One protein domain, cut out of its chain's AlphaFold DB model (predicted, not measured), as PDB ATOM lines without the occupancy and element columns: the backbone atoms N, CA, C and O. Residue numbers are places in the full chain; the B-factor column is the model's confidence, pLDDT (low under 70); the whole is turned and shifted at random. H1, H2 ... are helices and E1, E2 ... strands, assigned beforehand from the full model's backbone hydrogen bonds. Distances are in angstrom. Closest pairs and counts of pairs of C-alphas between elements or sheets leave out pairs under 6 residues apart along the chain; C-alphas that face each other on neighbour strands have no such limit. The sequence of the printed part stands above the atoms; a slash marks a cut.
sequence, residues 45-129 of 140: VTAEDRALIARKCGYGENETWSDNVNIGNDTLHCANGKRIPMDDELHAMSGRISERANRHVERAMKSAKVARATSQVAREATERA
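Overview. This is residues 45 to 129 of the 140 residues of an uncharacterized protein of Sphingomonas koreensis (UniProt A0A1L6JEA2). A small head, where H1 and residues 90 to 94 of H2 graze a three-stranded sheet, has a long helical arm: H2 runs out of the head, and H3 turns off its far end, sticking out with residues 119 to 129. The 85 printed residues, mostly helix, run H1 E1 E2 E3 H2 H3; E1 - E2 - E3 is a meander, each strand antiparallel to the one before. The whole is extended, radius of gyration of the C-alphas 18.4 A, spanning 53 by 28 by 23 A.

Along the chain. H1, residues 47 to 57, begins at C-alpha (-37.753, -14.302, 1.869) and measures 15.0 A. E1 is 70 to 72, E2 75 to 77, E3 83 to 85. H2, 88 to 110, measures 33.1 A; H3, 112 to 129, measures 25.8 A, ending at C-alpha (-8.297, -45.513, 20.202).

Arrangement. Hairpin E1 and E2 has N 77 and O 70 2.8 A apart; hairpin E2 and E3 has N 76 and O 84 2.8 A apart, both within hydrogen-bond range. H1 and H2 are close but not clearly touching, C-alphas of Asp 49 and Met 93 closest at 6.5 A. H2 and H3 are too, Ala 108 and Val 114 closest at 6.8 A between C-alphas, at a steep tilt of 69 degrees, only just short of perpendicular. In H1, H2 and H3 every O i to N i+4 pair is within range.

Size, cuts and confidence. The printed part has no cut; H1 to E1 is a long link. The C-alphas of Glu 61 and Ala 129 are farthest apart, 54.4 A. Residues 62, 64 and 67 have pLDDT under 70.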
ATOM      1  N   VAL A  45     -34.378 -19.952   6.427       91.25
ATOM      2  CA  VAL A  45     -35.002 -18.634   6.583       91.25
ATOM      3  C   VAL A  45     -35.385 -18.125   5.198       91.25
ATOM      4  O   VAL A  45     -34.529 -17.880   4.343       91.25
ATOM      5  N   THR A  46     -36.684 -18.004   4.951       91.44
ATOM      6  CA  THR A  46     -37.216 -17.658   3.628       91.44
ATOM      7  C   THR A  46     -37.254 -16.147   3.408       91.44
ATOM      8  O   THR A  46     -37.024 -15.360   4.327       91.44
ATOM      9  N   ALA A  47     -37.566 -15.719   2.180       90.81
ATOM     10  CA  ALA A  47     -37.753 -14.302   1.869       90.81
ATOM     11  C   ALA A  47     -38.901 -13.670   2.677       90.81
ATOM     12  O   ALA A  47     -38.799 -12.516   3.080       90.81
ATOM     13  N   GLU A  48     -39.956 -14.433   2.965       91.44
ATOM     14  CA  GLU A  48     -41.099 -13.979   3.765       91.44
ATOM     15  C   GLU A  48     -40.701 -13.721   5.222       91.44
ATOM     16  O   GLU A  48     -41.046 -12.680   5.786       91.44
ATOM     17  N   ASP A  49     -39.919 -14.629   5.817       93.06
ATOM     18  CA  ASP A  49     -39.410 -14.450   7.182       93.06
ATOM     19  C   ASP A  49     -38.441 -13.262   7.240       93.06
ATOM     20  O   ASP A  49     -38.516 -12.440   8.152       93.06
ATOM     21  N   ARG A  50     -37.579 -13.116   6.221       90.06
ATOM     22  CA  ARG A  50     -36.694 -11.951   6.094       90.06
ATOM     23  C   ARG A  50     -37.475 -10.646   6.009       90.06
ATOM     24  O   ARG A  50     -37.129  -9.692   6.698       90.06
ATOM     25  N   ALA A  51     -38.540 -10.603   5.213       91.19
ATOM     26  CA  ALA A  51     -39.381  -9.421   5.095       91.19
ATOM     27  C   ALA A  51     -40.057  -9.073   6.429       91.19
ATOM     28  O   ALA A  51     -40.137  -7.900   6.787       91.19
ATOM     29  N   LEU A  52     -40.515 -10.071   7.190       93.31
ATOM     30  CA  LEU A  52     -41.073  -9.853   8.524       93.31
ATOM     31  C   LEU A  52     -40.032  -9.276   9.492       93.31
ATOM     32  O   LEU A  52     -40.292  -8.254  10.129       93.31
ATOM     33  N   ILE A  53     -38.845  -9.880   9.563       92.19
ATOM     34  CA  ILE A  53     -37.752  -9.395  10.417       92.19
ATOM     35  C   ILE A  53     -37.373  -7.966  10.031       92.19
ATOM     36  O   ILE A  53     -37.304  -7.108  10.906       92.19
ATOM     37  N   ALA A  54     -37.216  -7.680   8.736       92.25
ATOM     38  CA  ALA A  54     -36.899  -6.342   8.249       92.25
ATOM     39  C   ALA A  54     -37.950  -5.308   8.666       92.25
ATOM     40  O   ALA A  54     -37.591  -4.262   9.205       92.25
ATOM     41  N   ARG A  55     -39.246  -5.627   8.526       93.12
ATOM     42  CA  ARG A  55     -40.334  -4.749   8.988       93.12
ATOM     43  C   ARG A  55     -40.283  -4.500  10.495       93.12
ATOM     44  O   ARG A  55     -40.419  -3.359  10.926       93.12
ATOM     45  N   LYS A  56     -40.076  -5.540  11.311       93.56
ATOM     46  CA  LYS A  56     -40.037  -5.410  12.782       93.56
ATOM     47  C   LYS A  56     -38.792  -4.629  13.235       93.56
ATOM     48  O   LYS A  56     -38.885  -3.704  14.054       93.56
ATOM     49  N   CYS A  57     -37.631  -4.964  12.678       91.31
ATOM     50  CA  CYS A  57     -36.345  -4.340  12.989       91.31
ATOM     51  C   CYS A  57     -36.187  -2.930  12.406       91.31
ATOM     52  O   CYS A  57     -35.366  -2.169  12.921       91.31
ATOM     53  N   GLY A  58     -37.013  -2.557  11.423       92.31
ATOM     54  CA  GLY A  58     -36.967  -1.258  10.756       92.31
ATOM     55  C   GLY A  58     -35.774  -1.126   9.813       92.31
ATOM     56  O   GLY A  58     -35.197  -0.046   9.736       92.31
ATOM     57  N   TYR A  59     -35.375  -2.221   9.159       90.19
ATOM     58  CA  TYR A  59     -34.257  -2.206   8.215       90.19
ATOM     59  C   TYR A  59     -34.619  -1.460   6.936       90.19
ATOM     60  O   TYR A  59     -35.734  -1.594   6.424       90.19
ATOM     61  N   GLY A  60     -33.662  -0.692   6.414       82.69
ATOM     62  CA  GLY A  60     -33.799  -0.051   5.107       82.69
ATOM     63  C   GLY A  60     -33.754  -1.067   3.961       82.69
ATOM     64  O   GLY A  60     -33.173  -2.140   4.097       82.69
ATOM     65  N   GLU A  61     -34.312  -0.713   2.798       73.31
ATOM     66  CA  GLU A  61     -34.352  -1.588   1.606       73.31
ATOM     67  C   GLU A  61     -32.959  -2.038   1.121       73.31
ATOM     68  O   GLU A  61     -32.833  -3.090   0.501       73.31
ATOM     69  N   ASN A  62     -31.913  -1.271   1.449       69.25
ATOM     70  CA  ASN A  62     -30.522  -1.531   1.063       69.25
ATOM     71  C   ASN A  62     -29.629  -1.955   2.242       69.25
ATOM     72  O   ASN A  62     -28.403  -1.957   2.121       69.25
ATOM     73  N   GLU A  63     -30.210  -2.254   3.405       75.06
ATOM     74  CA  GLU A  63     -29.442  -2.653   4.580       75.06
ATOM     75  C   GLU A  63     -29.150  -4.156   4.526       75.06
ATOM     76  O   GLU A  63     -30.054  -4.991   4.590       75.06
ATOM     77  N   THR A  64     -27.873  -4.515   4.400       68.38
ATOM     78  CA  THR A  64     -27.436  -5.913   4.458       68.38
ATOM     79  C   THR A  64     -27.327  -6.344   5.915       68.38
ATOM     80  O   THR A  64     -26.503  -5.822   6.666       68.38
ATOM     81  N   TRP A  65     -28.122  -7.330   6.315       79.06
ATOM     82  CA  TRP A  65     -28.086  -7.923   7.651       79.06
ATOM     83  C   TRP A  65     -27.881  -9.441   7.562       79.06
ATOM     84  O   TRP A  65     -28.046 -10.048   6.506       79.06
ATOM     85  N   SER A  66     -27.431 -10.050   8.663       70.06
ATOM     86  CA  SER A  66     -27.086 -11.477   8.698       70.06
ATOM     87  C   SER A  66     -28.318 -12.365   8.519       70.06
ATOM     88  O   SER A  66     -29.315 -12.162   9.197       70.06
ATOM     89  N   ASP A  67     -28.206 -13.433   7.723       69.75
ATOM     90  CA  ASP A  67     -29.254 -14.463   7.612       69.75
ATOM     91  C   ASP A  67     -29.513 -15.235   8.926       69.75
ATOM     92  O   ASP A  67     -30.463 -16.017   9.017       69.75
ATOM     93  N   ASN A  68     -28.687 -15.029   9.958       73.50
ATOM     94  CA  ASN A  68     -28.864 -15.645  11.265       73.50
ATOM     95  C   ASN A  68     -29.893 -14.875  12.101       73.50
ATOM     96  O   ASN A  68     -29.677 -13.730  12.497       73.50
ATOM     97  N   VAL A  69     -30.993 -15.546  12.438       82.00
ATOM     98  CA  VAL A  69     -32.021 -15.013  13.337       82.00
ATOM     99  C   VAL A  69     -31.590 -15.234  14.786       82.00
ATOM    100  O   VAL A  69     -31.432 -16.373  15.220       82.00
ATOM    101  N   ASN A  70     -31.413 -14.153  15.545       88.31
ATOM    102  CA  ASN A  70     -31.050 -14.218  16.959       88.31
ATOM    103  C   ASN A  70     -32.282 -13.970  17.839       88.31
ATOM    104  O   ASN A  70     -32.726 -12.832  17.987       88.31
ATOM    105  N   ILE A  71     -32.830 -15.041  18.411       89.00
ATOM    106  CA  ILE A  71     -33.934 -14.986  19.371       89.00
ATOM    107  C   ILE A  71     -33.444 -15.572  20.693       89.00
ATOM    108  O   ILE A  71     -32.965 -16.705  20.734       89.00
ATOM    109  N   GLY A  72     -33.587 -14.811  21.774       87.56
ATOM    110  CA  GLY A  72     -33.242 -15.245  23.124       87.56
ATOM    111  C   GLY A  72     -34.112 -14.536  24.154       87.56
ATOM    112  O   GLY A  72     -34.444 -13.369  23.975       87.56
ATOM    113  N   ASN A  73     -34.492 -15.237  25.228       88.94
ATOM    114  CA  ASN A  73     -35.344 -14.699  26.300       88.94
ATOM    115  C   ASN A  73     -36.605 -13.986  25.763       88.94
ATOM    116  O   ASN A  73     -36.843 -12.821  26.082       88.94
ATOM    117  N   ASP A  74     -37.350 -14.655  24.877       91.94
ATOM    118  CA  ASP A  74     -38.550 -14.118  24.211       91.94
ATOM    119  C   ASP A  74     -38.347 -12.744  23.557       91.94
ATOM    120  O   ASP A  74     -39.244 -11.905  23.496       91.94
ATOM    121  N   THR A  75     -37.143 -12.508  23.037       95.25
ATOM    122  CA  THR A  75     -36.765 -11.265  22.370       95.25
ATOM    123  C   THR A  75     -36.030 -11.567  21.070       95.25
ATOM    124  O   THR A  75     -35.067 -12.332  21.046       95.25
ATOM    125  N   LEU A  76     -36.450 -10.921  19.984       93.50
ATOM    126  CA  LEU A  76     -35.692 -10.834  18.743       93.50
ATOM    127  C   LEU A  76     -34.608  -9.756  18.883       93.50
ATOM    128  O   LEU A  76     -34.895  -8.586  19.155       93.50
ATOM    129  N   HIS A  77     -33.358 -10.151  18.664       94.06
ATOM    130  CA  HIS A  77     -32.195  -9.272  18.652       94.06
ATOM    131  C   HIS A  77     -31.846  -8.892  17.212       94.06
ATOM    132  O   HIS A  77     -31.300  -9.693  16.454       94.06
ATOM    133  N   CYS A  78     -32.148  -7.654  16.841       91.44
ATOM    134  CA  CYS A  78     -31.844  -7.114  15.525       91.44
ATOM    135  C   CYS A  78     -30.350  -6.749  15.411       91.44
ATOM    136  O   CYS A  78     -29.740  -6.266  16.365       91.44
ATOM    137  N   ALA A  79     -29.775  -6.894  14.214       88.94
ATOM    138  CA  ALA A  79     -28.401  -6.494  13.887       88.94
ATOM    139  C   ALA A  79     -28.081  -5.012  14.184       88.94
ATOM    140  O   ALA A  79     -26.957  -4.693  14.555       88.94
ATOM    141  N   ASN A  80     -29.074  -4.119  14.101       87.31
ATOM    142  CA  ASN A  80     -28.948  -2.698  14.448       87.31
ATOM    143  C   ASN A  80     -28.993  -2.425  15.970       87.31
ATOM    144  O   ASN A  80     -29.086  -1.278  16.396       87.31
ATOM    145  N   GLY A  81     -28.977  -3.469  16.807       89.38
ATOM    146  CA  GLY A  81     -29.009  -3.370  18.267       89.38
ATOM    147  C   GLY A  81     -30.410  -3.236  18.871       89.38
ATOM    148  O   GLY A  81     -30.552  -3.321  20.096       89.38
ATOM    149  N   LYS A  82     -31.456  -3.076  18.046       91.50
ATOM    150  CA  LYS A  82     -32.847  -3.054  18.514       91.50
ATOM    151  C   LYS A  82     -33.229  -4.417  19.095       91.50
ATOM    152  O   LYS A  82     -32.876  -5.468  18.563       91.50
ATOM    153  N   ARG A  83     -33.971  -4.391  20.199       94.94
ATOM    154  CA  ARG A  83     -34.531  -5.575  20.855       94.94
ATOM    155  C   ARG A  83     -36.045  -5.503  20.764       94.94
ATOM    156  O   ARG A  83     -36.623  -4.487  21.146       94.94
ATOM    157  N   ILE A  84     -36.664  -6.543  20.224       94.62
ATOM    158  CA  ILE A  84     -38.104  -6.585  19.966       94.62
ATOM    159  C   ILE A  84     -38.685  -7.757  20.748       94.62
ATOM    160  O   ILE A  84     -38.278  -8.888  20.486       94.62
ATOM    161  N   PRO A  85     -39.603  -7.522  21.698       96.12
ATOM    162  CA  PRO A  85     -40.324  -8.604  22.356       96.12
ATOM    163  C   PRO A  85     -41.024  -9.494  21.328       96.12
ATOM    164  O   PRO A  85     -41.562  -8.993  20.338       96.12
ATOM    165  N   MET A  86     -41.005 -10.803  21.549       94.88
ATOM    166  CA  MET A  86     -41.705 -11.753  20.693       94.88
ATOM    167  C   MET A  86     -43.217 -11.528  20.802       94.88
ATOM    168  O   MET A  86     -43.790 -11.582  21.887       94.88
ATOM    169  N   ASP A  87     -43.852 -11.253  19.667       95.81
ATOM    170  CA  ASP A  87     -45.304 -11.214  19.517       95.81
ATOM    171  C   ASP A  87     -45.799 -12.467  18.779       95.81
ATOM    172  O   ASP A  87     -45.002 -13.308  18.352       95.81
ATOM    173  N   ASP A  88     -47.115 -12.605  18.611       97.12
ATOM    174  CA  ASP A  88     -47.719 -13.776  17.960       97.12
ATOM    175  C   ASP A  88     -47.164 -14.021  16.545       97.12
ATOM    176  O   ASP A  88     -46.972 -15.164  16.126       97.12
ATOM    177  N   GLU A  89     -46.849 -12.952  15.807       96.50
ATOM    178  CA  GLU A  89     -46.313 -13.035  14.447       96.50
ATOM    179  C   GLU A  89     -44.869 -13.565  14.449       96.50
ATOM    180  O   GLU A  89     -44.521 -14.449  13.656       96.50
ATOM    181  N   LEU A  90     -44.036 -13.076  15.373       95.19
ATOM    182  CA  LEU A  90     -42.665 -13.544  15.573       95.19
ATOM    183  C   LEU A  90     -42.617 -14.971  16.134       95.19
ATOM    184  O   LEU A  90     -41.771 -15.762  15.707       95.19
ATOM    185  N   HIS A  91     -43.541 -15.342  17.023       95.94
ATOM    186  CA  HIS A  91     -43.682 -16.716  17.505       95.94
ATOM    187  C   HIS A  91     -44.082 -17.667  16.377       95.94
ATOM    188  O   HIS A  91     -43.451 -18.711  16.202       95.94
ATOM    189  N   ALA A  92     -45.064 -17.291  15.553       96.31
ATOM    190  CA  ALA A  92     -45.461 -18.086  14.396       96.31
ATOM    191  C   ALA A  92     -44.304 -18.243  13.394       96.31
ATOM    192  O   ALA A  92     -44.065 -19.339  12.882       96.31
ATOM    193  N   MET A  93     -43.551 -17.171  13.135       95.06
ATOM    194  CA  MET A  93     -42.351 -17.218  12.297       95.06
ATOM    195  C   MET A  93     -41.289 -18.163  12.869       95.06
ATOM    196  O   MET A  93     -40.792 -19.030  12.150       95.06
ATOM    197  N   SER A  94     -40.968 -18.037  14.158       93.81
ATOM    198  CA  SER A  94     -40.010 -18.910  14.844       93.81
ATOM    199  C   SER A  94     -40.431 -20.382  14.780       93.81
ATOM    200  O   SER A  94     -39.598 -21.250  14.498       93.81
ATOM    201  N   GLY A  95     -41.729 -20.663  14.934       94.50
ATOM    202  CA  GLY A  95     -42.303 -21.996  14.762       94.50
ATOM    203  C   GLY A  95     -42.059 -22.562  13.361       94.50
ATOM    204  O   GLY A  95     -41.506 -23.654  13.229       94.50
ATOM    205  N   ARG A  96     -42.373 -21.797  12.305       95.00
ATOM    206  CA  ARG A  96     -42.141 -22.223  10.909       95.00
ATOM    207  C   ARG A  96     -40.659 -22.438  10.595       95.00
ATOM    208  O   ARG A  96     -40.313 -23.396   9.902       95.00
ATOM    209  N   ILE A  97     -39.779 -21.562  11.090       93.31
ATOM    210  CA  ILE A  97     -38.322 -21.700  10.935       93.31
ATOM    211  C   ILE A  97     -37.838 -22.981  11.619       93.31
ATOM    212  O   ILE A  97     -37.124 -23.759  10.990       93.31
ATOM    213  N   SER A  98     -38.262 -23.231  12.859       92.19
ATOM    214  CA  SER A  98     -37.913 -24.443  13.612       92.19
ATOM    215  C   SER A  98     -38.380 -25.710  12.898       92.19
ATOM    216  O   SER A  98     -37.623 -26.669  12.757       92.19
ATOM    217  N   GLU A  99     -39.606 -25.706  12.378       94.44
ATOM    218  CA  GLU A  99     -40.158 -26.835  11.635       94.44
ATOM    219  C   GLU A  99     -39.368 -27.113  10.345       94.44
ATOM    220  O   GLU A  99     -39.031 -28.263  10.050       94.44
ATOM    221  N   ARG A 100     -39.003 -26.063   9.592       93.88
ATOM    222  CA  ARG A 100     -38.114 -26.191   8.428       93.88
ATOM    223  C   ARG A 100     -36.742 -26.718   8.834       93.88
ATOM    224  O   ARG A 100     -36.282 -27.680   8.227       93.88
ATOM    225  N   ALA A 101     -36.114 -26.159   9.865       91.06
ATOM    226  CA  ALA A 101     -34.805 -26.603  10.338       91.06
ATOM    227  C   ALA A 101     -34.809 -28.098  10.696       91.06
ATOM    228  O   ALA A 101     -33.947 -28.842  10.228       91.06
ATOM    229  N   ASN A 102     -35.833 -28.560  11.422       91.94
ATOM    230  CA  ASN A 102     -35.998 -29.973  11.767       91.94
ATOM    231  C   ASN A 102     -36.085 -30.862  10.521       91.94
ATOM    232  O   ASN A 102     -35.386 -31.872  10.439       91.94
ATOM    233  N   ARG A 103     -36.874 -30.467   9.512       91.94
ATOM    234  CA  ARG A 103     -36.950 -31.211   8.244       91.94
ATOM    235  C   ARG A 103     -35.622 -31.240   7.493       91.94
ATOM    236  O   ARG A 103     -35.288 -32.272   6.911       91.94
ATOM    237  N   HIS A 104     -34.878 -30.133   7.489       90.69
ATOM    238  CA  HIS A 104     -33.576 -30.064   6.823       90.69
ATOM    239  C   HIS A 104     -32.577 -31.027   7.467       90.69
ATOM    240  O   HIS A 104     -31.927 -31.802   6.759       90.69
ATOM    241  N   VAL A 105     -32.511 -31.021   8.802       90.44
ATOM    242  CA  VAL A 105     -31.664 -31.933   9.579       90.44
ATOM    243  C   VAL A 105     -32.078 -33.383   9.347       90.44
ATOM    244  O   VAL A 105     -31.227 -34.217   9.046       90.44
ATOM    245  N   GLU A 106     -33.372 -33.696   9.425       91.94
ATOM    246  CA  GLU A 106     -33.871 -35.059   9.225       91.94
ATOM    247  C   GLU A 106     -33.489 -35.608   7.842       91.94
ATOM    248  O   GLU A 106     -33.031 -36.745   7.721       91.94
ATOM    249  N   ARG A 107     -33.633 -34.798   6.789       90.94
ATOM    250  CA  ARG A 107     -33.245 -35.184   5.428       90.94
ATOM    251  C   ARG A 107     -31.737 -35.334   5.275       90.94
ATOM    252  O   ARG A 107     -31.300 -36.335   4.712       90.94
ATOM    253  N   ALA A 108     -30.949 -34.397   5.808       90.25
ATOM    254  CA  ALA A 108     -29.492 -34.484   5.770       90.25
ATOM    255  C   ALA A 108     -29.000 -35.761   6.468       90.25
ATOM    256  O   ALA A 108     -28.177 -36.490   5.922       90.25
ATOM    257  N   MET A 109     -29.576 -36.104   7.623       87.00
ATOM    258  CA  MET A 109     -29.240 -37.325   8.357       87.00
ATOM    259  C   MET A 109     -29.649 -38.614   7.634       87.00
ATOM    260  O   MET A 109     -29.009 -39.647   7.826       87.00
ATOM    261  N   LYS A 110     -30.675 -38.566   6.778       92.50
ATOM    262  CA  LYS A 110     -31.063 -39.684   5.902       92.50
ATOM    263  C   LYS A 110     -30.207 -39.779   4.631       92.50
ATOM    264  O   LYS A 110     -30.326 -40.769   3.909       92.50
ATOM    265  N   SER A 111     -29.345 -38.798   4.340       93.00
ATOM    266  CA  SER A 111     -28.481 -38.843   3.156       93.00
ATOM    267  C   SER A 111     -27.436 -39.950   3.273       93.00
ATOM    268  O   SER A 111     -26.679 -40.044   4.245       93.00
ATOM    269  N   ALA A 112     -27.312 -40.742   2.207       91.50
ATOM    270  CA  ALA A 112     -26.247 -41.729   2.073       91.50
ATOM    271  C   ALA A 112     -24.847 -41.090   2.158       91.50
ATOM    272  O   ALA A 112     -23.905 -41.740   2.612       91.50
ATOM    273  N   LYS A 113     -24.696 -39.823   1.744       89.62
ATOM    274  CA  LYS A 113     -23.431 -39.081   1.821       89.62
ATOM    275  C   LYS A 113     -23.027 -38.837   3.275       89.62
ATOM    276  O   LYS A 113     -21.893 -39.141   3.647       89.62
ATOM    277  N   VAL A 114     -23.966 -38.363   4.095       88.31
ATOM    278  CA  VAL A 114     -23.754 -38.136   5.533       88.31
ATOM    279  C   VAL A 114     -23.502 -39.462   6.242       88.31
ATOM    280  O   VAL A 114     -22.492 -39.588   6.926       88.31
ATOM    281  N   ALA A 115     -24.312 -40.493   5.981       88.38
ATOM    282  CA  ALA A 115     -24.120 -41.821   6.569       88.38
ATOM    283  C   ALA A 115     -22.718 -42.401   6.291       88.38
ATOM    284  O   ALA A 115     -22.055 -42.927   7.192       88.38
ATOM    285  N   ARG A 116     -22.219 -42.262   5.053       88.62
ATOM    286  CA  ARG A 116     -20.855 -42.676   4.690       88.62
ATOM    287  C   ARG A 116     -19.804 -41.891   5.469       88.62
ATOM    288  O   ARG A 116     -18.901 -42.513   6.032       88.62
ATOM    289  N   ALA A 117     -19.926 -40.568   5.540       87.31
ATOM    290  CA  ALA A 117     -18.987 -39.732   6.283       87.31
ATOM    291  C   ALA A 117     -18.979 -40.072   7.786       87.31
ATOM    292  O   ALA A 117     -17.908 -40.238   8.368       87.31
ATOM    293  N   THR A 118     -20.147 -40.298   8.396       86.06
ATOM    294  CA  THR A 118     -20.264 -40.739   9.797       86.06
ATOM    295  C   THR A 118     -19.553 -42.072  10.033       86.06
ATOM    296  O   THR A 118     -18.801 -42.209  10.999       86.06
ATOM    297  N   SER A 119     -19.718 -43.049   9.134       86.69
ATOM    298  CA  SER A 119     -19.026 -44.341   9.261       86.69
ATOM    299  C   SER A 119     -17.497 -44.208   9.194       86.69
ATOM    300  O   SER A 119     -16.781 -44.917   9.899       86.69
ATOM    301  N   GLN A 120     -16.983 -43.272   8.386       85.50
ATOM    302  CA  GLN A 120     -15.547 -43.004   8.288       85.50
ATOM    303  C   GLN A 120     -15.004 -42.375   9.570       85.50
ATOM    304  O   GLN A 120     -13.960 -42.809  10.055       85.50
ATOM    305  N   VAL A 121     -15.735 -41.421  10.160       84.56
ATOM    306  CA  VAL A 121     -15.390 -40.841  11.469       84.56
ATOM    307  C   VAL A 121     -15.313 -41.933  12.537       84.56
ATOM    308  O   VAL A 121     -14.315 -42.017  13.250       84.56
ATOM    309  N   ALA A 122     -16.312 -42.819  12.608       81.62
ATOM    310  CA  ALA A 122     -16.330 -43.911  13.582       81.62
ATOM    311  C   ALA A 122     -15.138 -44.872  13.414       81.62
ATOM    312  O   ALA A 122     -14.522 -45.285  14.402       81.62
ATOM    313  N   ARG A 123     -14.769 -45.199  12.167       85.12
ATOM    314  CA  ARG A 123     -13.596 -46.036  11.871       85.12
ATOM    315  C   ARG A 123     -12.292 -45.361  12.285       85.12
ATOM    316  O   ARG A 123     -11.513 -45.977  13.005       85.12
ATOM    317  N   GLU A 124     -12.077 -44.104  11.898       86.00
ATOM    318  CA  GLU A 124     -10.864 -43.367  12.274       86.00
ATOM    319  C   GLU A 124     -10.749 -43.192  13.795       86.00
ATOM    320  O   GLU A 124      -9.661 -43.344  14.350       86.00
ATOM    321  N   ALA A 125     -11.859 -42.917  14.487       81.75
ATOM    322  CA  ALA A 125     -11.886 -42.819  15.945       81.75
ATOM    323  C   ALA A 125     -11.506 -44.154  16.608       81.75
ATOM    324  O   ALA A 125     -10.669 -44.182  17.511       81.75
ATOM    325  N   THR A 126     -12.049 -45.269  16.110       83.00
ATOM    326  CA  THR A 126     -11.722 -46.614  16.607       83.00
ATOM    327  C   THR A 126     -10.250 -46.959  16.365       83.00
ATOM    328  O   THR A 126      -9.572 -47.461  17.260       83.00
ATOM    329  N   GLU A 127      -9.716 -46.658  15.179       87.06
ATOM    330  CA  GLU A 127      -8.304 -46.888  14.853       87.06
ATOM    331  C   GLU A 127      -7.362 -46.058  15.738       87.06
ATOM    332  O   GLU A 127      -6.337 -46.573  16.198       87.06
ATOM    333  N   ARG A 128      -7.714 -44.796  16.022       84.06
ATOM    334  CA  ARG A 128      -6.966 -43.939  16.956       84.06
ATOM    335  C   ARG A 128      -6.986 -44.519  18.370       84.06
ATOM    336  O   ARG A 128      -5.911 -44.710  18.939       84.06
ATOM    337  N   ALA A 129      -8.156 -44.905  18.878       81.06
ATOM    338  CA  ALA A 129      -8.297 -45.513  20.202       81.06
ATOM    339  C   ALA A 129      -7.490 -46.820  20.334       81.06
ATOM    340  O   ALA A 129      -6.756 -47.014  21.303       81.06
TER     341      ALA A 129